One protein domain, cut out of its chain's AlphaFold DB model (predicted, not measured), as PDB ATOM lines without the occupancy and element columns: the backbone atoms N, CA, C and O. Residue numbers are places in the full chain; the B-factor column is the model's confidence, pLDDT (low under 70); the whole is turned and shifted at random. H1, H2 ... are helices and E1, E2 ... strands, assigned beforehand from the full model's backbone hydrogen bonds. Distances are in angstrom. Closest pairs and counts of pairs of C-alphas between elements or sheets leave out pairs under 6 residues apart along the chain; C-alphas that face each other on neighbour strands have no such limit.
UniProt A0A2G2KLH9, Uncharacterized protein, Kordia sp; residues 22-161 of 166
ATOM      1  N   PRO A  22     -33.398 -96.379 -81.767       94.75
ATOM      2  CA  PRO A  22     -32.014 -95.906 -81.755       94.75
ATOM      3  C   PRO A  22     -31.028 -96.768 -82.554       94.75
ATOM      4  O   PRO A  22     -30.221 -96.235 -83.313       94.75
ATOM      5  N   LYS A  23     -31.079 -98.097 -82.416       95.56
ATOM      6  CA  LYS A  23     -30.192 -99.003 -83.162       95.56
ATOM      7  C   LYS A  23     -30.583 -99.086 -84.637       95.56
ATOM      8  O   LYS A  23     -29.690 -99.144 -85.477       95.56
ATOM      9  N   ASP A  24     -31.881 -99.026 -84.943       94.38
ATOM     10  CA  ASP A  24     -32.390 -98.978 -86.319       94.38
ATOM     11  C   ASP A  24     -31.821 -97.754 -87.068       94.38
ATOM     12  O   ASP A  24     -31.194 -97.933 -88.107       94.38
ATOM     13  N   ILE A  25     -31.911 -96.528 -86.519       95.75
ATOM     14  CA  ILE A  25     -31.372 -95.336 -87.212       95.75
ATOM     15  C   ILE A  25     -29.845 -95.370 -87.374       95.75
ATOM     16  O   ILE A  25     -29.331 -94.941 -88.405       95.75
ATOM     17  N   ILE A  26     -29.103 -95.902 -86.396       96.50
ATOM     18  CA  ILE A  26     -27.644 -96.063 -86.520       96.50
ATOM     19  C   ILE A  26     -27.316 -97.068 -87.629       96.50
ATOM     20  O   ILE A  26     -26.393 -96.843 -88.410       96.50
ATOM     21  N   LYS A  27     -28.073 -98.163 -87.723       95.19
ATOM     22  CA  LYS A  27     -27.901 -99.166 -88.771       95.19
ATOM     23  C   LYS A  27     -28.201 -98.585 -90.156       95.19
ATOM     24  O   LYS A  27     -27.364 -98.725 -91.045       95.19
ATOM     25  N   ASP A  28     -29.330 -97.897 -90.312       94.94
ATOM     26  CA  ASP A  28     -29.713 -97.242 -91.567       94.94
ATOM     27  C   ASP A  28     -28.646 -96.207 -91.985       94.94
ATOM     28  O   ASP A  28     -28.245 -96.159 -93.147       94.94
ATOM     29  N   PHE A  29     -28.085 -95.448 -91.030       95.00
ATOM     30  CA  PHE A  29     -26.966 -94.529 -91.275       95.00
ATOM     31  C   PHE A  29     -25.707 -95.255 -91.775       95.00
ATOM     32  O   PHE A  29     -25.081 -94.819 -92.742       95.00
ATOM     33  N   ILE A  30     -25.317 -96.369 -91.145       93.62
ATOM     34  CA  ILE A  30     -24.161 -97.169 -91.582       93.62
ATOM     35  C   ILE A  30     -24.379 -97.669 -93.018       93.62
ATOM     36  O   ILE A  30     -23.488 -97.519 -93.857       93.62
ATOM     37  N   GLU A  31     -25.556 -98.217 -93.323       92.38
ATOM     38  CA  GLU A  31     -25.881 -98.766 -94.645       92.38
ATOM     39  C   GLU A  31     -25.951 -97.682 -95.738       92.38
ATOM     40  O   GLU A  31     -25.430 -97.885 -96.841       92.38
ATOM     41  N   GLU A  32     -26.522 -96.510 -95.448       93.69
ATOM     42  CA  GLU A  32     -26.705 -95.425 -96.425       93.69
ATOM     43  C   GLU A  32     -25.549 -94.419 -96.528       93.69
ATOM     44  O   GLU A  32     -25.468 -93.712 -97.535       93.69
ATOM     45  N   VAL A  33     -24.647 -94.349 -95.543       92.75
ATOM     46  CA  VAL A  33     -23.506 -93.410 -95.543       92.75
ATOM     47  C   VAL A  33     -22.168 -94.143 -95.596       92.75
ATOM     48  O   VAL A  33     -21.341 -93.854 -96.461       92.75
ATOM     49  N   PHE A  34     -21.928 -95.097 -94.694       90.88
ATOM     50  CA  PHE A  34     -20.607 -95.720 -94.545       90.88
ATOM     51  C   PHE A  34     -20.369 -96.923 -95.458       90.88
ATOM     52  O   PHE A  34     -19.219 -97.206 -95.773       90.88
ATOM     53  N   LEU A  35     -21.404 -97.645 -95.892       88.12
ATOM     54  CA  LEU A  35     -21.241 -98.771 -96.827       88.12
ATOM     55  C   LEU A  35     -21.351 -98.353 -98.306       88.12
ATOM     56  O   LEU A  35     -21.124 -99.167 -99.204       88.12
ATOM     57  N   GLN A  36     -21.654 -97.080 -98.576       86.25
ATOM     58  CA  GLN A  36     -21.683 -96.526 -99.927       86.25
ATOM     59  C   GLN A  36     -20.275 -96.190-100.425       86.25
ATOM     60  O   GLN A  36     -19.436 -95.692 -99.684       86.25
ATOM     61  N   LYS A  37     -20.018 -96.404-101.721       76.50
ATOM     62  CA  LYS A  37     -18.700 -96.158-102.347       76.50
ATOM     63  C   LYS A  37     -18.359 -94.681-102.575       76.50
ATOM     64  O   LYS A  37     -17.285 -94.381-103.092       76.50
ATOM     65  N   LYS A  38     -19.293 -93.771-102.306       85.25
ATOM     66  CA  LYS A  38     -19.185 -92.355-102.653       85.25
ATOM     67  C   LYS A  38     -19.827 -91.522-101.554       85.25
ATOM     68  O   LYS A  38     -20.966 -91.775-101.177       85.25
ATOM     69  N   TYR A  39     -19.104 -90.505-101.098       88.06
ATOM     70  CA  TYR A  39     -19.640 -89.481-100.213       88.06
ATOM     71  C   TYR A  39     -20.761 -88.687-100.903       88.06
ATOM     72  O   TYR A  39     -20.549 -88.115-101.977       88.06
ATOM     73  N   GLU A  40     -21.922 -88.596-100.257       90.50
ATOM     74  CA  GLU A  40     -23.038 -87.748-100.677       90.50
ATOM     75  C   GLU A  40     -23.601 -87.001 -99.461       90.50
ATOM     76  O   GLU A  40     -24.156 -87.606 -98.548       90.50
ATOM     77  N   LYS A  41     -23.456 -85.669 -99.442       88.94
ATOM     78  CA  LYS A  41     -23.835 -84.816 -98.299       88.94
ATOM     79  C   LYS A  41     -25.301 -85.010 -97.886       88.94
ATOM     80  O   LYS A  41     -25.601 -85.197 -96.713       88.94
ATOM     81  N   THR A  42     -26.190 -85.086 -98.875       90.69
ATOM     82  CA  THR A  42     -27.635 -85.312 -98.711       90.69
ATOM     83  C   THR A  42     -27.977 -86.624 -97.999       90.69
ATOM     84  O   THR A  42     -28.961 -86.668 -97.259       90.69
ATOM     85  N   LYS A  43     -27.160 -87.677 -98.165       92.44
ATOM     86  CA  LYS A  43     -27.320 -88.962 -97.461       92.44
ATOM     87  C   LYS A  43     -26.996 -88.883 -95.975       92.44
ATOM     88  O   LYS A  43     -27.471 -89.722 -95.223       92.44
ATOM     89  N   ILE A  44     -26.248 -87.869 -95.545       92.25
ATOM     90  CA  ILE A  44     -26.039 -87.563 -94.128       92.25
ATOM     91  C   ILE A  44     -27.200 -86.697 -93.638       92.25
ATOM     92  O   ILE A  44     -27.839 -87.049 -92.650       92.25
ATOM     93  N   SER A  45     -27.525 -85.616 -94.363       92.44
ATOM     94  CA  SER A  45     -28.544 -84.628 -93.975       92.44
ATOM     95  C   SER A  45     -29.931 -85.237 -93.713       92.44
ATOM     96  O   SER A  45     -30.640 -84.747 -92.839       92.44
ATOM     97  N   GLN A  46     -30.302 -86.341 -94.379       93.94
ATOM     98  CA  GLN A  46     -31.563 -87.067 -94.129       93.94
ATOM     99  C   GLN A  46     -31.677 -87.705 -92.726       93.94
ATOM    100  O   GLN A  46     -32.787 -88.000 -92.287       93.94
ATOM    101  N   PHE A  47     -30.557 -87.922 -92.027       94.50
ATOM    102  CA  PHE A  47     -30.517 -88.476 -90.667       94.50
ATOM    103  C   PHE A  47     -30.347 -87.408 -89.580       94.50
ATOM    104  O   PHE A  47     -30.324 -87.746 -88.396       94.50
ATOM    105  N   LEU A  48     -30.208 -86.136 -89.956       93.69
ATOM    106  CA  LEU A  48     -30.033 -85.021 -89.028       93.69
ATOM    107  C   LEU A  48     -31.386 -84.362 -88.744       93.69
ATOM    108  O   LEU A  48     -32.276 -84.363 -89.597       93.69
ATOM    109  N   SER A  49     -31.549 -83.730 -87.580       92.50
ATOM    110  CA  SER A  49     -32.741 -82.901 -87.377       92.50
ATOM    111  C   SER A  49     -32.719 -81.694 -88.338       92.50
ATOM    112  O   SER A  49     -31.640 -81.247 -88.732       92.50
ATOM    113  N   PRO A  50     -33.865 -81.087 -88.712       90.44
ATOM    114  CA  PRO A  50     -33.898 -80.023 -89.729       90.44
ATOM    115  C   PRO A  50     -32.988 -78.816 -89.437       90.44
ATOM    116  O   PRO A  50     -32.438 -78.204 -90.349       90.44
ATOM    117  N   LYS A  51     -32.790 -78.483 -88.154       86.75
ATOM    118  CA  LYS A  51     -31.854 -77.434 -87.713       86.75
ATOM    119  C   LYS A  51     -30.399 -77.799 -88.031       86.75
ATOM    120  O   LYS A  51     -29.595 -76.936 -88.384       86.75
ATOM    121  N   GLU A  52     -30.059 -79.065 -87.848       87.31
ATOM    122  CA  GLU A  52     -28.709 -79.598 -87.991       87.31
ATOM    123  C   GLU A  52     -28.384 -79.880 -89.455       87.31
ATOM    124  O   GLU A  52     -27.298 -79.509 -89.881       87.31
ATOM    125  N   ALA A  53     -29.340 -80.403 -90.232       90.19
ATOM    126  CA  ALA A  53     -29.257 -80.526 -91.689       90.19
ATOM    127  C   ALA A  53     -28.903 -79.182 -92.343       90.19
ATOM    128  O   ALA A  53     -27.864 -79.075 -92.983       90.19
ATOM    129  N   ASN A  54     -29.671 -78.119 -92.063       89.25
ATOM    130  CA  ASN A  54     -29.377 -76.775 -92.578       89.25
ATOM    131  C   ASN A  54     -27.976 -76.280 -92.161       89.25
ATOM    132  O   ASN A  54     -27.264 -75.663 -92.945       89.25
ATOM    133  N   SER A  55     -27.561 -76.560 -90.920       86.81
ATOM    134  CA  SER A  55     -26.241 -76.152 -90.415       86.81
ATOM    135  C   SER A  55     -25.093 -76.946 -91.052       86.81
ATOM    136  O   SER A  55     -23.998 -76.409 -91.213       86.81
ATOM    137  N   PHE A  56     -25.341 -78.213 -91.392       87.62
ATOM    138  CA  PHE A  56     -24.406 -79.132 -92.032       87.62
ATOM    139  C   PHE A  56     -24.261 -78.842 -93.530       87.62
ATOM    140  O   PHE A  56     -23.147 -78.803 -94.050       87.62
ATOM    141  N   ASP A  57     -25.366 -78.561 -94.221       87.56
ATOM    142  CA  ASP A  57     -25.376 -78.203 -95.640       87.56
ATOM    143  C   ASP A  57     -24.550 -76.925 -95.907       87.56
ATOM    144  O   ASP A  57     -23.847 -76.852 -96.916       87.56
ATOM    145  N   GLU A  58     -24.520 -75.993 -94.945       87.94
ATOM    146  CA  GLU A  58     -23.767 -74.727 -94.978       87.94
ATOM    147  C   GLU A  58     -22.302 -74.797 -94.465       87.94
ATOM    148  O   GLU A  58     -21.648 -73.756 -94.349       87.94
ATOM    149  N   ILE A  59     -21.746 -75.973 -94.134       87.81
ATOM    150  CA  ILE A  59     -20.326 -76.064 -93.716       87.81
ATOM    151  C   ILE A  59     -19.368 -75.771 -94.880       87.81
ATOM    152  O   ILE A  59     -19.641 -76.125 -96.024       87.81
ATOM    153  N   SER A  60     -18.210 -75.179 -94.570       86.56
ATOM    154  CA  SER A  60     -17.155 -74.899 -95.553       86.56
ATOM    155  C   SER A  60     -16.424 -76.158 -96.032       86.56
ATOM    156  O   SER A  60     -16.338 -77.145 -95.301       86.56
ATOM    157  N   ASP A  61     -15.804 -76.086 -97.212       87.44
ATOM    158  CA  ASP A  61     -15.113 -77.211 -97.865       87.44
ATOM    159  C   ASP A  61     -14.147 -77.963 -96.937       87.44
ATOM    160  O   ASP A  61     -14.273 -79.172 -96.786       87.44
ATOM    161  N   LYS A  62     -13.268 -77.257 -96.206       85.69
ATOM    162  CA  LYS A  62     -12.333 -77.865 -95.230       85.69
ATOM    163  C   LYS A  62     -13.041 -78.687 -94.136       85.69
ATOM    164  O   LYS A  62     -12.500 -79.669 -93.631       85.69
ATOM    165  N   LYS A  63     -14.247 -78.282 -93.731       86.19
ATOM    166  CA  LYS A  63     -15.061 -79.003 -92.738       86.19
ATOM    167  C   LYS A  63     -15.750 -80.208 -93.378       86.19
ATOM    168  O   LYS A  63     -15.860 -81.251 -92.741       86.19
ATOM    169  N   GLU A  64     -16.147 -80.096 -94.643       90.12
ATOM    170  CA  GLU A  64     -16.658 -81.223 -95.423       90.12
ATOM    171  C   GLU A  64     -15.569 -82.272 -95.719       90.12
ATOM    172  O   GLU A  64     -15.835 -83.467 -95.635       90.12
ATOM    173  N   GLU A  65     -14.332 -81.854 -95.998       89.50
ATOM    174  CA  GLU A  65     -13.155 -82.729 -96.119       89.50
ATOM    175  C   GLU A  65     -12.889 -83.515 -94.832       89.50
ATOM    176  O   GLU A  65     -12.654 -84.720 -94.891       89.50
ATOM    177  N   TYR A  66     -13.000 -82.871 -93.666       86.56
ATOM    178  CA  TYR A  66     -12.886 -83.568 -92.384       86.56
ATOM    179  C   TYR A  66     -13.986 -84.628 -92.207       86.56
ATOM    180  O   TYR A  66     -13.704 -85.750 -91.798       86.56
ATOM    181  N   VAL A  67     -15.233 -84.320 -92.581       89.12
ATOM    182  CA  VAL A  67     -16.344 -85.288 -92.514       89.12
ATOM    183  C   VAL A  67     -16.151 -86.446 -93.502       89.12
ATOM    184  O   VAL A  67     -16.385 -87.597 -93.130       89.12
ATOM    185  N   LYS A  68     -15.661 -86.175 -94.722       90.88
ATOM    186  CA  LYS A  68     -15.249 -87.205 -95.695       90.88
ATOM    187  C   LYS A  68     -14.182 -88.121 -95.103       90.88
ATOM    188  O   LYS A  68     -14.359 -89.330 -95.121       90.88
ATOM    189  N   PHE A  69     -13.144 -87.560 -94.485       88.50
ATOM    190  CA  PHE A  69     -12.107 -88.332 -93.800       88.50
ATOM    191  C   PHE A  69     -12.675 -89.253 -92.703       88.50
ATOM    192  O   PHE A  69     -12.304 -90.424 -92.647       88.50
ATOM    193  N   LEU A  70     -13.617 -88.782 -91.873       88.12
ATOM    194  CA  LEU A  70     -14.257 -89.646 -90.868       88.12
ATOM    195  C   LEU A  70     -15.049 -90.802 -91.506       88.12
ATOM    196  O   LEU A  70     -15.028 -91.918 -90.985       88.12
ATOM    197  N   ILE A  71     -15.731 -90.551 -92.625       90.12
ATOM    198  CA  ILE A  71     -16.478 -91.567 -93.385       90.12
ATOM    199  C   ILE A  71     -15.528 -92.579 -94.037       90.12
ATOM    200  O   ILE A  71     -15.784 -93.779 -93.954       90.12
ATOM    201  N   ASP A  72     -14.412 -92.127 -94.605       89.12
ATOM    202  CA  ASP A  72     -13.376 -92.983 -95.187       89.12
ATOM    203  C   ASP A  72     -12.748 -93.916 -94.134       89.12
ATOM    204  O   ASP A  72     -12.471 -95.082 -94.424       89.12
ATOM    205  N   GLU A  73     -12.536 -93.448 -92.897       87.31
ATOM    206  CA  GLU A  73     -12.060 -94.301 -91.796       87.31
ATOM    207  C   GLU A  73     -13.087 -95.383 -91.421       87.31
ATOM    208  O   GLU A  73     -12.720 -96.553 -91.265       87.31
ATOM    209  N   TYR A  74     -14.381 -95.044 -91.364       87.94
ATOM    210  CA  TYR A  74     -15.446 -96.040 -91.198       87.94
ATOM    211  C   TYR A  74     -15.506 -97.029 -92.374       87.94
ATOM    212  O   TYR A  74     -15.598 -98.235 -92.144       87.94
ATOM    213  N   GLN A  75     -15.395 -96.566 -93.621       88.19
ATOM    214  CA  GLN A  75     -15.369 -97.422 -94.816       88.19
ATOM    215  C   GLN A  75     -14.224 -98.441 -94.768       88.19
ATOM    216  O   GLN A  75     -14.455 -99.638 -94.958       88.19
ATOM    217  N   LYS A  76     -12.995 -97.998 -94.464       87.00
ATOM    218  CA  LYS A  76     -11.818 -98.879 -94.312       87.00
ATOM    219  C   LYS A  76     -12.037 -99.919 -93.217       87.00
ATOM    220  O   LYS A  76     -11.700-101.090 -93.391       87.00
ATOM    221  N   MET A  77     -12.627 -99.503 -92.099       84.38
ATOM    222  CA  MET A  77     -12.953-100.383 -90.984       84.38
ATOM    223  C   MET A  77     -13.971-101.458 -91.397       84.38
ATOM    224  O   MET A  77     -13.670-102.649 -91.289       84.38
ATOM    225  N   PHE A  78     -15.129-101.073 -91.943       85.62
ATOM    226  CA  PHE A  78     -16.165-102.018 -92.380       85.62
ATOM    227  C   PHE A  78     -15.714-102.922 -93.536       85.62
ATOM    228  O   PHE A  78     -16.126-104.076 -93.591       85.62
ATOM    229  N   ALA A  79     -14.802-102.470 -94.403       84.62
ATOM    230  CA  ALA A  79     -14.211-103.312 -95.446       84.62
ATOM    231  C   ALA A  79     -13.383-104.496 -94.895       84.62
ATOM    232  O   ALA A  79     -13.156-105.471 -95.611       84.62
ATOM    233  N   THR A  80     -12.933-104.429 -93.635       81.25
ATOM    234  CA  THR A  80     -12.148-105.494 -92.977       81.25
ATOM    235  C   THR A  80     -12.933-106.289 -91.928       81.25
ATOM    236  O   THR A  80     -12.542-107.408 -91.586       81.25
ATOM    237  N   GLN A  81     -14.047-105.751 -91.425       78.44
ATOM    238  CA  GLN A  81     -14.847-106.355 -90.358       78.44
ATOM    239  C   GLN A  81     -16.030-107.154 -90.916       78.44
ATOM    240  O   GLN A  81     -16.869-106.636 -91.643       78.44
ATOM    241  N   LYS A  82     -16.128-108.434 -90.537       71.75
ATOM    242  CA  LYS A  82     -17.199-109.339 -91.008       71.75
ATOM    243  C   LYS A  82     -18.548-109.129 -90.312       71.75
ATOM    244  O   LYS A  82     -19.572-109.565 -90.829       71.75
ATOM    245  N   SER A  83     -18.537-108.528 -89.129       86.75
ATOM    246  CA  SER A  83     -19.717-108.248 -88.314       86.75
ATOM    247  C   SER A  83     -19.424-107.118 -87.332       86.75
ATOM    248  O   SER A  83     -18.273-106.893 -86.944       86.75
ATOM    249  N   PHE A  84     -20.478-106.430 -86.915       90.75
ATOM    250  CA  PHE A  84     -20.469-105.461 -85.829       90.75
ATOM    251  C   PHE A  84     -21.775-105.581 -85.039       90.75
ATOM    252  O   PHE A  84     -22.763-106.133 -85.526       90.75
ATOM    253  N   GLU A  85     -21.770-105.040 -83.833       93.75
ATOM    254  CA  GLU A  85     -22.937-104.869 -82.974       93.75
ATOM    255  C   GLU A  85     -23.075-103.390 -82.590       93.75
ATOM    256  O   GLU A  85     -22.094-102.642 -82.591       93.75
ATOM    257  N   ILE A  86     -24.302-102.959 -82.295       95.88
ATOM    258  CA  ILE A  86     -24.601-101.609 -81.807       95.88
ATOM    259  C   ILE A  86     -25.042-101.753 -80.351       95.88
ATOM    260  O   ILE A  86     -26.084-102.349 -80.078       95.88
ATOM    261  N   VAL A  87     -24.250-101.217 -79.427       95.38
ATOM    262  CA  VAL A  87     -24.422-101.378 -77.974       95.38
ATOM    263  C   VAL A  87     -24.731-100.019 -77.353       95.38
ATOM    264  O   VAL A  87     -24.106 -99.024 -77.716       95.38
ATOM    265  N   HIS A  88     -25.710 -99.940 -76.449       96.62
ATOM    266  CA  HIS A  88     -25.975 -98.703 -75.704       96.62
ATOM    267  C   HIS A  88     -24.900 -98.479 -74.636       96.62
ATOM    268  O   HIS A  88     -24.279 -99.434 -74.177       96.62
ATOM    269  N   HIS A  89     -24.675 -97.234 -74.218       94.06
ATOM    270  CA  HIS A  89     -23.650 -96.924 -73.223       94.06
ATOM    271  C   HIS A  89     -23.822 -97.657 -71.886       94.06
ATOM    272  O   HIS A  89     -22.821 -98.034 -71.288       94.06
ATOM    273  N   ASN A  90     -25.053 -97.920 -71.446       93.81
ATOM    274  CA  ASN A  90     -25.291 -98.648 -70.196       93.81
ATOM    275  C   ASN A  90     -25.103-100.173 -70.332       93.81
ATOM    276  O   ASN A  90     -25.036-100.862 -69.318       93.81
ATOM    277  N   ASP A  91     -25.029-100.686 -71.566       95.25
ATOM    278  CA  ASP A  91     -24.955-102.119 -71.880       95.25
ATOM    279  C   ASP A  91     -23.541-102.564 -72.316       95.25
ATOM    280  O   ASP A  91     -23.329-103.743 -72.605       95.25
ATOM    281  N   ILE A  92     -22.575-101.641 -72.436       92.62
ATOM    282  CA  ILE A  92     -21.225-101.964 -72.916       92.62
ATOM    283  C   ILE A  92     -20.359-102.591 -71.819       92.62
ATOM    284  O   ILE A  92     -20.387-102.169 -70.667       92.62
ATOM    285  N   ASP A  93     -19.531-103.567 -72.199       91.25
ATOM    286  CA  ASP A  93     -18.491-104.112 -71.324       91.25
ATOM    287  C   ASP A  93     -17.545-102.985 -70.862       91.25
ATOM    288  O   ASP A  93     -16.875-102.332 -71.672       91.25
ATOM    289  N   GLU A  94     -17.469-102.774 -69.545       89.00
ATOM    290  CA  GLU A  94     -16.596-101.782 -68.914       89.00
ATOM    291  C   GLU A  94     -15.132-101.926 -69.354       89.00
ATOM    292  O   GLU A  94     -14.421-100.925 -69.475       89.00
ATOM    293  N   HIS A  95     -14.663-103.140 -69.660       88.38
ATOM    294  CA  HIS A  95     -13.306-103.374 -70.156       88.38
ATOM    295  C   HIS A  95     -13.031-102.697 -71.507       88.38
ATOM    296  O   HIS A  95     -11.886-102.310 -71.757       88.38
ATOM    297  N   LEU A  96     -14.054-102.503 -72.348       86.19
ATOM    298  CA  LEU A  96     -13.936-101.807 -73.633       86.19
ATOM    299  C   LEU A  96     -13.830-100.287 -73.465       86.19
ATOM    300  O   LEU A  96     -13.117 -99.638 -74.233       86.19
ATOM    301  N   ILE A  97     -14.502 -99.720 -72.457       85.25
ATOM    302  CA  ILE A  97     -14.495 -98.275 -72.180       85.25
ATOM    303  C   ILE A  97     -13.473 -97.844 -71.118       85.25
ATOM    304  O   ILE A  97     -13.191 -96.656 -71.013       85.25
ATOM    305  N   LYS A  98     -12.849 -98.764 -70.372       83.00
ATOM    306  CA  LYS A  98     -11.973 -98.468 -69.217       83.00
ATOM    307  C   LYS A  98     -10.882 -97.413 -69.460       83.00
ATOM    308  O   LYS A  98     -10.587 -96.623 -68.569       83.00
ATOM    309  N   ASN A  99     -10.271 -97.414 -70.646       75.00
ATOM    310  CA  ASN A  99      -9.208 -96.469 -71.025       75.00
ATOM    311  C   ASN A  99      -9.708 -95.338 -71.947       75.00
ATOM    312  O   ASN A  99      -8.926 -94.495 -72.389       75.00
ATOM    313  N   PHE A 100     -11.001 -95.320 -72.257       76.81
ATOM    314  CA  PHE A 100     -11.642 -94.395 -73.178       76.81
ATOM    315  C   PHE A 100     -12.502 -93.394 -72.404       76.81
ATOM    316  O   PHE A 100     -13.349 -93.767 -71.597       76.81
ATOM    317  N   ARG A 101     -12.318 -92.100 -72.676       80.19
ATOM    318  CA  ARG A 101     -13.130 -91.048 -72.059       80.19
ATOM    319  C   ARG A 101     -13.809 -90.196 -73.119       80.19
ATOM    320  O   ARG A 101     -13.192 -89.296 -73.690       80.19
ATOM    321  N   LEU A 102     -15.097 -90.448 -73.351       85.00
ATOM    322  CA  LEU A 102     -15.938 -89.525 -74.110       85.00
ATOM    323  C   LEU A 102     -16.098 -88.226 -73.303       85.00
ATOM    324  O   LEU A 102     -16.510 -88.254 -72.145       85.00
ATOM    325  N   LYS A 103     -15.765 -87.086 -73.907       86.00
ATOM    326  CA  LYS A 103     -16.063 -85.752 -73.368       86.00
ATOM    327  C   LYS A 103     -17.448 -85.326 -73.848       86.00
ATOM    328  O   LYS A 103     -17.564 -84.557 -74.800       86.00
ATOM    329  N   TYR A 104     -18.471 -85.883 -73.216       87.00
ATOM    330  CA  TYR A 104     -19.874 -85.555 -73.444       87.00
ATOM    331  C   TYR A 104     -20.625 -85.656 -72.115       87.00
ATOM    332  O   TYR A 104     -20.270 -86.495 -71.291       87.00
ATOM    333  N   ASP A 105     -21.618 -84.794 -71.901       86.81
ATOM    334  CA  ASP A 105     -22.250 -84.634 -70.582       86.81
ATOM    335  C   ASP A 105     -23.560 -85.435 -70.429       86.81
ATOM    336  O   ASP A 105     -24.055 -85.596 -69.316       86.81
ATOM    337  N   ASP A 106     -24.110 -85.966 -71.528       91.50
ATOM    338  CA  ASP A 106     -25.377 -86.710 -71.560       91.50
ATOM    339  C   ASP A 106     -25.210 -88.087 -72.222       91.50
ATOM    340  O   ASP A 106     -25.164 -88.217 -73.441       91.50
ATOM    341  N   PHE A 107     -25.149 -89.151 -71.424       91.31
ATOM    342  CA  PHE A 107     -24.982 -90.512 -71.945       91.31
ATOM    343  C   PHE A 107     -26.301 -91.217 -72.314       91.31
ATOM    344  O   PHE A 107     -26.270 -92.366 -72.759       91.31
ATOM    345  N   THR A 108     -27.453 -90.541 -72.200       94.69
ATOM    346  CA  THR A 108     -28.792 -91.139 -72.391       94.69
ATOM    347  C   THR A 108     -28.951 -91.808 -73.758       94.69
ATOM    348  O   THR A 108     -29.515 -92.897 -73.846       94.69
ATOM    349  N   PHE A 109     -28.389 -91.213 -74.814       96.12
ATOM    350  CA  PHE A 109     -28.457 -91.732 -76.186       96.12
ATOM    351  C   PHE A 109     -27.077 -91.865 -76.843       96.12
ATOM    352  O   PHE A 109     -26.901 -91.567 -78.029       96.12
ATOM    353  N   VAL A 110     -26.090 -92.316 -76.064       95.50
ATOM    354  CA  VAL A 110     -24.764 -92.698 -76.565       95.50
ATOM    355  C   VAL A 110     -24.757 -94.186 -76.914       95.50
ATOM    356  O   VAL A 110     -25.156 -95.032 -76.112       95.50
ATOM    357  N   TYR A 111     -24.279 -94.498 -78.115       96.19
ATOM    358  CA  TYR A 111     -24.180 -95.853 -78.645       96.19
ATOM    359  C   TYR A 111     -22.778 -96.111 -79.194       96.19
ATOM    360  O   TYR A 111     -22.126 -95.220 -79.740       96.19
ATOM    361  N   TYR A 112     -22.326 -97.351 -79.087       93.69
ATOM    362  CA  TYR A 112     -21.042 -97.813 -79.589       93.69
ATOM    363  C   TYR A 112     -21.257 -98.812 -80.713       93.69
ATOM    364  O   TYR A 112     -22.057 -99.737 -80.584       93.69
ATOM    365  N   ILE A 113     -20.497 -98.658 -81.793       92.75
ATOM    366  CA  ILE A 113     -20.269 -99.754 -82.731       92.75
ATOM    367  C   ILE A 113     -19.138-100.578 -82.131       92.75
ATOM    368  O   ILE A 113     -18.041-100.051 -81.926       92.75
ATOM    369  N   VAL A 114     -19.389-101.852 -81.856       90.38
ATOM    370  CA  VAL A 114     -18.372-102.799 -81.391       90.38
ATOM    371  C   VAL A 114     -18.158-103.856 -82.469       90.38
ATOM    372  O   VAL A 114     -19.096-104.325 -83.111       90.38
ATOM    373  N   SER A 115     -16.904-104.218 -82.715       87.69
ATOM    374  CA  SER A 115     -16.551-105.350 -83.569       87.69
ATOM    375  C   SER A 115     -15.287-106.007 -83.047       87.69
ATOM    376  O   SER A 115     -14.337-105.329 -82.657       87.69
ATOM    377  N   SER A 116     -15.256-107.341 -83.059       85.56
ATOM    378  CA  SER A 116     -14.078-108.128 -82.668       85.56
ATOM    379  C   SER A 116     -13.541-107.753 -81.273       85.56
ATOM    380  O   SER A 116     -12.329-107.654 -81.071       85.56
ATOM    381  N   ASN A 117     -14.460-107.510 -80.330       84.38
ATOM    382  CA  ASN A 117     -14.197-107.030 -78.969       84.38
ATOM    383  C   ASN A 117     -13.396-105.710 -78.902       84.38
ATOM    384  O   ASN A 117     -12.467-105.564 -78.107       84.38
ATOM    385  N   LYS A 118     -13.719-104.754 -79.783       85.62
ATOM    386  CA  LYS A 118     -13.159-103.394 -79.812       85.62
ATOM    387  C   LYS A 118     -14.236-102.381 -80.180       85.62
ATOM    388  O   LYS A 118     -15.059-102.651 -81.052       85.62
ATOM    389  N   ILE A 119     -14.179-101.193 -79.579       87.56
ATOM    390  CA  ILE A 119     -15.003-100.056 -80.004       87.56
ATOM    391  C   ILE A 119     -14.479 -99.564 -81.355       87.56
ATOM    392  O   ILE A 119     -13.343 -99.111 -81.475       87.56
ATOM    393  N   ALA A 120     -15.329 -99.689 -82.364       86.50
ATOM    394  CA  ALA A 120     -15.111 -99.316 -83.753       86.50
ATOM    395  C   ALA A 120     -15.529 -97.856 -84.017       86.50
ATOM    396  O   ALA A 120     -14.901 -97.142 -84.799       86.50
ATOM    397  N   GLY A 121     -16.555 -97.380 -83.309       89.50
ATOM    398  CA  GLY A 121     -17.038 -96.008 -83.408       89.50
ATOM    399  C   GLY A 121     -18.025 -95.645 -82.304       89.50
ATOM    400  O   GLY A 121     -18.540 -96.524 -81.610       89.50
ATOM    401  N   VAL A 122     -18.308 -94.353 -82.171       92.12
ATOM    402  CA  VAL A 122     -19.314 -93.805 -81.248       92.12
ATOM    403  C   VAL A 122     -20.382 -93.069 -82.046       92.12
ATOM    404  O   VAL A 122     -20.056 -92.327 -82.970       92.12
ATOM    405  N   PHE A 123     -21.641 -93.250 -81.662       94.88
ATOM    406  CA  PHE A 123     -22.797 -92.492 -82.123       94.88
ATOM    407  C   PHE A 123     -23.445 -91.767 -80.945       94.88
ATOM    408  O   PHE A 123     -23.519 -92.296 -79.835       94.88
ATOM    409  N   ILE A 124     -23.942 -90.564 -81.206       95.38
ATOM    410  CA  ILE A 124     -24.787 -89.809 -80.280       95.38
ATOM    411  C   ILE A 124     -26.056 -89.448 -81.033       95.38
ATOM    412  O   ILE A 124     -25.980 -88.889 -82.133       95.38
ATOM    413  N   LEU A 125     -27.204 -89.764 -80.446       96.19
ATOM    414  CA  LEU A 125     -28.508 -89.456 -81.021       96.19
ATOM    415  C   LEU A 125     -29.219 -88.341 -80.246       96.19
ATOM    416  O   LEU A 125     -28.891 -88.043 -79.097       96.19
ATOM    417  N   GLU A 126     -30.219 -87.743 -80.883       94.50
ATOM    418  CA  GLU A 126     -31.180 -86.832 -80.262       94.50
ATOM    419  C   GLU A 126     -32.593 -87.413 -80.397       94.50
ATOM    420  O   GLU A 126     -32.998 -87.786 -81.500       94.50
ATOM    421  N   GLU A 127     -33.344 -87.507 -79.294       94.56
ATOM    422  CA  GLU A 127     -34.752 -87.916 -79.329       94.56
ATOM    423  C   GLU A 127     -35.666 -86.716 -79.616       94.56
ATOM    424  O   GLU A 127     -35.572 -85.651 -79.002       94.56
ATOM    425  N   ASN A 128     -36.597 -86.903 -80.545       91.06
ATOM    426  CA  ASN A 128     -37.643 -85.951 -80.887       91.06
ATOM    427  C   ASN A 128     -38.920 -86.214 -80.065       91.06
ATOM    428  O   ASN A 128     -39.191 -87.329 -79.630       91.06
ATOM    429  N   LYS A 129     -39.793 -85.208 -79.924       88.75
ATOM    430  CA  LYS A 129     -41.033 -85.253 -79.113       88.75
ATOM    431  C   LYS A 129     -42.031 -86.361 -79.495       88.75
ATOM    432  O   LYS A 129     -42.955 -86.634 -78.737       88.75
ATOM    433  N   ASN A 130     -41.890 -86.957 -80.677       88.62
ATOM    434  CA  ASN A 130     -42.688 -88.082 -81.181       88.62
ATOM    435  C   ASN A 130     -42.017 -89.459 -80.950       88.62
ATOM    436  O   ASN A 130     -42.515 -90.474 -81.444       88.62
ATOM    437  N   GLY A 131     -40.873 -89.504 -80.262       87.50
ATOM    438  CA  GLY A 131     -40.051 -90.701 -80.088       87.50
ATOM    439  C   GLY A 131     -39.423 -91.204 -81.392       87.50
ATOM    440  O   GLY A 131     -39.307 -92.419 -81.580       87.50
ATOM    441  N   SER A 132     -39.118 -90.316 -82.344       90.12
ATOM    442  CA  SER A 132     -38.145 -90.581 -83.417       90.12
ATOM    443  C   SER A 132     -36.760 -90.100 -82.986       90.12
ATOM    444  O   SER A 132     -36.652 -89.251 -82.107       90.12
ATOM    445  N   PHE A 133     -35.712 -90.608 -83.626       95.00
ATOM    446  CA  PHE A 133     -34.331 -90.222 -83.340       95.00
ATOM    447  C   PHE A 133     -33.710 -89.495 -84.532       95.00
ATOM    448  O   PHE A 133     -34.164 -89.672 -85.661       95.00
ATOM    449  N   TRP A 134     -32.673 -88.708 -84.263       95.62
ATOM    450  CA  TRP A 134     -31.772 -88.111 -85.251       95.62
ATOM    451  C   TRP A 134     -30.320 -88.384 -84.853       95.62
ATOM    452  O   TRP A 134     -30.022 -88.531 -83.666       95.62
ATOM    453  N   VAL A 135     -29.408 -88.442 -85.822       95.25
ATOM    454  CA  VAL A 135     -27.965 -88.556 -85.574       95.25
ATOM    455  C   VAL A 135     -27.393 -87.169 -85.291       95.25
ATOM    456  O   VAL A 135     -27.399 -86.295 -86.150       95.25
ATOM    457  N   LYS A 136     -26.862 -86.981 -84.083       93.19
ATOM    458  CA  LYS A 136     -26.250 -85.727 -83.614       93.19
ATOM    459  C   LYS A 136     -24.728 -85.733 -83.763       93.19
ATOM    460  O   LYS A 136     -24.104 -84.690 -83.971       93.19
ATOM    461  N   SER A 137     -24.124 -86.917 -83.650       91.56
ATOM    462  CA  SER A 137     -22.688 -87.139 -83.823       91.56
ATOM    463  C   SER A 137     -22.385 -88.569 -84.259       91.56
ATOM    464  O   SER A 137     -23.042 -89.509 -83.808       91.56
ATOM    465  N   PHE A 138     -21.331 -88.722 -85.058       91.25
ATOM    466  CA  PHE A 138     -20.615 -89.976 -85.268       91.25
ATOM    467  C   PHE A 138     -19.102 -89.720 -85.187       91.25
ATOM    468  O   PHE A 138     -18.625 -88.650 -85.572       91.25
ATOM    469  N   CYS A 139     -18.336 -90.681 -84.669       87.12
ATOM    470  CA  CYS A 139     -16.882 -90.566 -84.534       87.12
ATOM    471  C   CYS A 139     -16.204 -91.951 -84.642       87.12
ATOM    472  O   CYS A 139     -16.460 -92.807 -83.787       87.12
ATOM    473  N   PRO A 140     -15.358 -92.195 -85.665       84.19
ATOM    474  CA  PRO A 140     -14.625 -93.449 -85.819       84.19
ATOM    475  C   PRO A 140     -13.522 -93.560 -84.762       84.19
ATOM    476  O   PRO A 140     -12.960 -92.557 -84.321       84.19
ATOM    477  N   MET A 141     -13.185 -94.788 -84.364       77.88
ATOM    478  CA  MET A 141     -12.295 -95.052 -83.222       77.88
ATOM    479  C   MET A 141     -10.981 -95.802 -83.557       77.88
ATOM    480  O   MET A 141     -10.515 -96.580 -82.721       77.88
ATOM    481  N   PRO A 142     -10.310 -95.586 -84.715       58.12
ATOM    482  CA  PRO A 142      -9.140 -96.383 -85.110       58.12
ATOM    483  C   PRO A 142      -7.941 -96.275 -84.145       58.12
ATOM    484  O   PRO A 142      -7.145 -97.212 -84.059       58.12
ATOM    485  N   TRP A 143      -7.822 -95.181 -83.378       51.44
ATOM    486  CA  TRP A 143      -6.673 -94.910 -82.492       51.44
ATOM    487  C   TRP A 143      -6.985 -94.898 -80.987       51.44
ATOM    488  O   TRP A 143      -6.078 -94.723 -80.175       51.44
ATOM    489  N   ALA A 144      -8.235 -95.137 -80.575       51.72
ATOM    490  CA  ALA A 144      -8.630 -95.085 -79.159       51.72
ATOM    491  C   ALA A 144      -7.992 -96.186 -78.280       51.72
ATOM    492  O   ALA A 144      -8.049 -96.118 -77.052       51.72
ATOM    493  N   SER A 145      -7.338 -97.177 -78.895       48.09
ATOM    494  CA  SER A 145      -6.641 -98.285 -78.229       48.09
ATOM    495  C   SER A 145      -5.461 -97.867 -77.341       48.09
ATOM    496  O   SER A 145      -5.012 -98.684 -76.538       48.09
ATOM    497  N   GLN A 146      -4.971 -96.625 -77.443       48.19
ATOM    498  CA  GLN A 146      -3.883 -96.100 -76.600       48.19
ATOM    499  C   GLN A 146      -4.347 -95.181 -75.455       48.19
ATOM    500  O   GLN A 146      -3.524 -94.678 -74.695       48.19
ATOM    501  N   GLY A 147      -5.662 -95.018 -75.288       54.12
ATOM    502  CA  GLY A 147      -6.258 -94.175 -74.258       54.12
ATOM    503  C   GLY A 147      -6.274 -92.691 -74.627       54.12
ATOM    504  O   GLY A 147      -5.361 -92.161 -75.258       54.12
ATOM    505  N   GLY A 148      -7.347 -91.998 -74.253       63.91
ATOM    506  CA  GLY A 148      -7.516 -90.599 -74.630       63.91
ATOM    507  C   GLY A 148      -8.883 -90.021 -74.293       63.91
ATOM    508  O   GLY A 148      -9.852 -90.738 -74.034       63.91
ATOM    509  N   ASN A 149      -8.945 -88.689 -74.313       69.31
ATOM    510  CA  ASN A 149     -10.195 -87.946 -74.232       69.31
ATOM    511  C   ASN A 149     -10.703 -87.663 -75.645       69.31
ATOM    512  O   ASN A 149     -10.038 -86.941 -76.387       69.31
ATOM    513  N   ILE A 150     -11.888 -88.150 -75.989       73.31
ATOM    514  CA  ILE A 150     -12.481 -87.950 -77.313       73.31
ATOM    515  C   ILE A 150     -13.649 -86.979 -77.170       73.31
ATOM    516  O   ILE A 150     -14.630 -87.282 -76.493       73.31
ATOM    517  N   LYS A 151     -13.530 -85.786 -77.770       77.38
ATOM    518  CA  LYS A 151     -14.675 -84.882 -77.936       77.38
ATOM    519  C   LYS A 151     -15.445 -85.360 -79.178       77.38
ATOM    520  O   LYS A 151     -14.836 -85.396 -80.247       77.38
ATOM    521  N   PRO A 152     -16.729 -85.736 -79.063       77.38
ATOM    522  CA  PRO A 152     -17.524 -86.131 -80.221       77.38
ATOM    523  C   PRO A 152     -17.693 -84.952 -81.187       77.38
ATOM    524  O   PRO A 152     -17.802 -83.798 -80.763       77.38
ATOM    525  N   LEU A 153     -17.747 -85.242 -82.488       80.88
ATOM    526  CA  LEU A 153     -18.062 -84.237 -83.496       80.88
ATOM    527  C   LEU A 153     -19.572 -83.993 -83.519       80.88
ATOM    528  O   LEU A 153     -20.305 -84.722 -84.187       80.88
ATOM    529  N   ILE A 154     -20.052 -82.991 -82.787       83.88
ATOM    530  CA  ILE A 154     -21.449 -82.560 -82.890       83.88
ATOM    531  C   ILE A 154     -21.636 -81.897 -84.260       83.88
ATOM    532  O   ILE A 154     -21.024 -80.867 -84.547       83.88
ATOM    533  N   LEU A 155     -22.464 -82.485 -85.124       80.50
ATOM    534  CA  LEU A 155     -22.535 -82.099 -86.541       80.50
ATOM    535  C   LEU A 155     -23.039 -80.664 -86.740       80.50
ATOM    536  O   LEU A 155     -22.627 -79.987 -87.677       80.50
ATOM    537  N   ASN A 156     -23.858 -80.156 -85.818       75.06
ATOM    538  CA  ASN A 156     -24.322 -78.771 -85.840       75.06
ATOM    539  C   ASN A 156     -23.301 -77.752 -85.289       75.06
ATOM    540  O   ASN A 156     -23.367 -76.574 -85.645       75.06
ATOM    541  N   GLU A 157     -22.313 -78.192 -84.495       80.06
ATOM    542  CA  GLU A 157     -21.205 -77.336 -84.056       80.06
ATOM    543  C   GLU A 157     -20.224 -77.066 -85.202       80.06
ATOM    544  O   GLU A 157     -19.561 -76.029 -85.180       80.06
ATOM    545  N   LEU A 158     -20.164 -77.930 -86.230       79.88
ATOM    546  CA  LEU A 158     -19.264 -77.776 -87.381       79.88
ATOM    547  C   LEU A 158     -19.311 -76.365 -87.964       79.88
ATOM    548  O   LEU A 158     -18.257 -75.769 -88.166       79.88
ATOM    549  N   LYS A 159     -20.500 -75.789 -88.188       77.06
ATOM    550  CA  LYS A 159     -20.638 -74.426 -88.731       77.06
ATOM    551  C   LYS A 159     -19.863 -73.396 -87.897       77.06
ATOM    552  O   LYS A 159     -19.102 -72.612 -88.461       77.06
ATOM    553  N   ASN A 160     -19.972 -73.482 -86.572       73.38
ATOM    554  CA  ASN A 160     -19.437 -72.510 -85.614       73.38
ATOM    555  C   ASN A 160     -18.053 -72.866 -85.051       73.38
ATOM    556  O   ASN A 160     -17.459 -72.040 -84.364       73.38
ATOM    557  N   MET A 161     -17.516 -74.059 -85.330       69.50
ATOM    558  CA  MET A 161     -16.133 -74.393 -84.990       69.50
ATOM    559  C   MET A 161     -15.178 -73.397 -85.660       69.50
ATOM    560  O   MET A 161     -15.118 -73.314 -86.894       69.50
TER     561      MET A 161
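AT A GLANCE: This is residues 22 to 161 of the 166 residues of an uncharacterized protein of Kordia sp (UniProt A0A2G2KLH9). A strongly twisted sheet of four strands, E1, E3, E4 and E5, curls round helix H1, and the long helix H4 crosses the same face of the sheet over E4 and E5. Short helices H2 and H3 sit together at one end, H2 packed on H1, while a small pair of strands, E2 and E6, lies off the other side of the sheet. The printed part has 140 residues with five named helices and six named strands, in the order H1 H2 H3 H4 E1 H5 E2 E3 E4 E5 E6. The class is mixed, helices and strands; the large sheet has the order E1, E3, E4, E5 and is antiparallel throughout, and E2 and E6 are parallel. The whole is compact and rounded, with a radius of gyration of the C-alphas of 14.4 A and spans of 39 by 34 by 27 A.

IN THESE COORDINATES: Find C-alpha 22 at (-32.014, -95.906, -81.755); from there H1 runs to residue 34 and is 17.1 A long. H2 follows at residues 41 to 45, 6.4 A, and H3 at residues 50 to 57, 10.5 A. At C-alpha 61, (-15.113, -77.211, -97.865), begins H4, residues 61 to 80, the longest helix at 28.9 A. Next come E1, residues 85 to 88, 10.0 A; H5, residues 94 to 97, 5.2 A; and E2, residues 100 to 102, 6.6 A. E3 is residues 110 to 115, 16.6 A, and E4 is residues 118 to 127, 26.6 A, which bends by 51 degrees at residue 121. E5, residues 133 to 140, is 20.1 A long and bends by 57 degrees at residue 136. E6, residues 148 to 150, 6.2 A, ends at C-alpha 150, (-12.481, -87.950, -77.313).

HOW THE PARTS SIT: Begin with H1, which is on the sheet; its closest C-alphas to E5 are those of Pro 22 and Phe 133, 6.3 A apart. H1 touches H2 with residues 29 to 33 alone, closest at the C-alphas of Val 33 and Lys 43, 6.2 A. H2 touches H3, closest at the C-alphas of Ser 45 and Ala 53, 4.7 A. H3 is only just not on the sheet, with 4 pairs of C-alphas within 10 A. H1 and H4 touch, closest at the C-alphas of Phe 34 and Gln 75, 5.5 A, about perpendicular at 79 degrees. H1 and H4 lie on the same face of the sheet, two layers, helices on one face of a sheet. H4 runs across the strands, at 78 degrees to E5 on the local plane, and the C-alphas of Tyr 74 and Pro 140 are its closest to E5, 6.0 A apart. In the sheet, look at N 87 and O 112, 2.9 A, between the antiparallel E1 and E3. E3, E4 and E5 form a meander, each strand the antiparallel neighbour of the one before; N 113 and O 121, 2.9 A, and N 124 and O 137, 2.9 A, are within hydrogen-bond range. H5 only grazes the sheet with its residues 95 to 97. For E2 and E6, find N 150 and O 101, 2.9 A. Every O i to N i+4 pair is within hydrogen-bond range in H1, H2 and H3; in H4 it is 15 of 16, and H5 is too short for such a pair.

THE WHOLE: The two C-alphas farthest apart are those of Asn 130 and Gln 146, 39.9 A. The printed part has no cut, and no link is long. The mean pLDDT of the printed part is 86.6; look for values under 70 at residues 142 to 149 and residue 161.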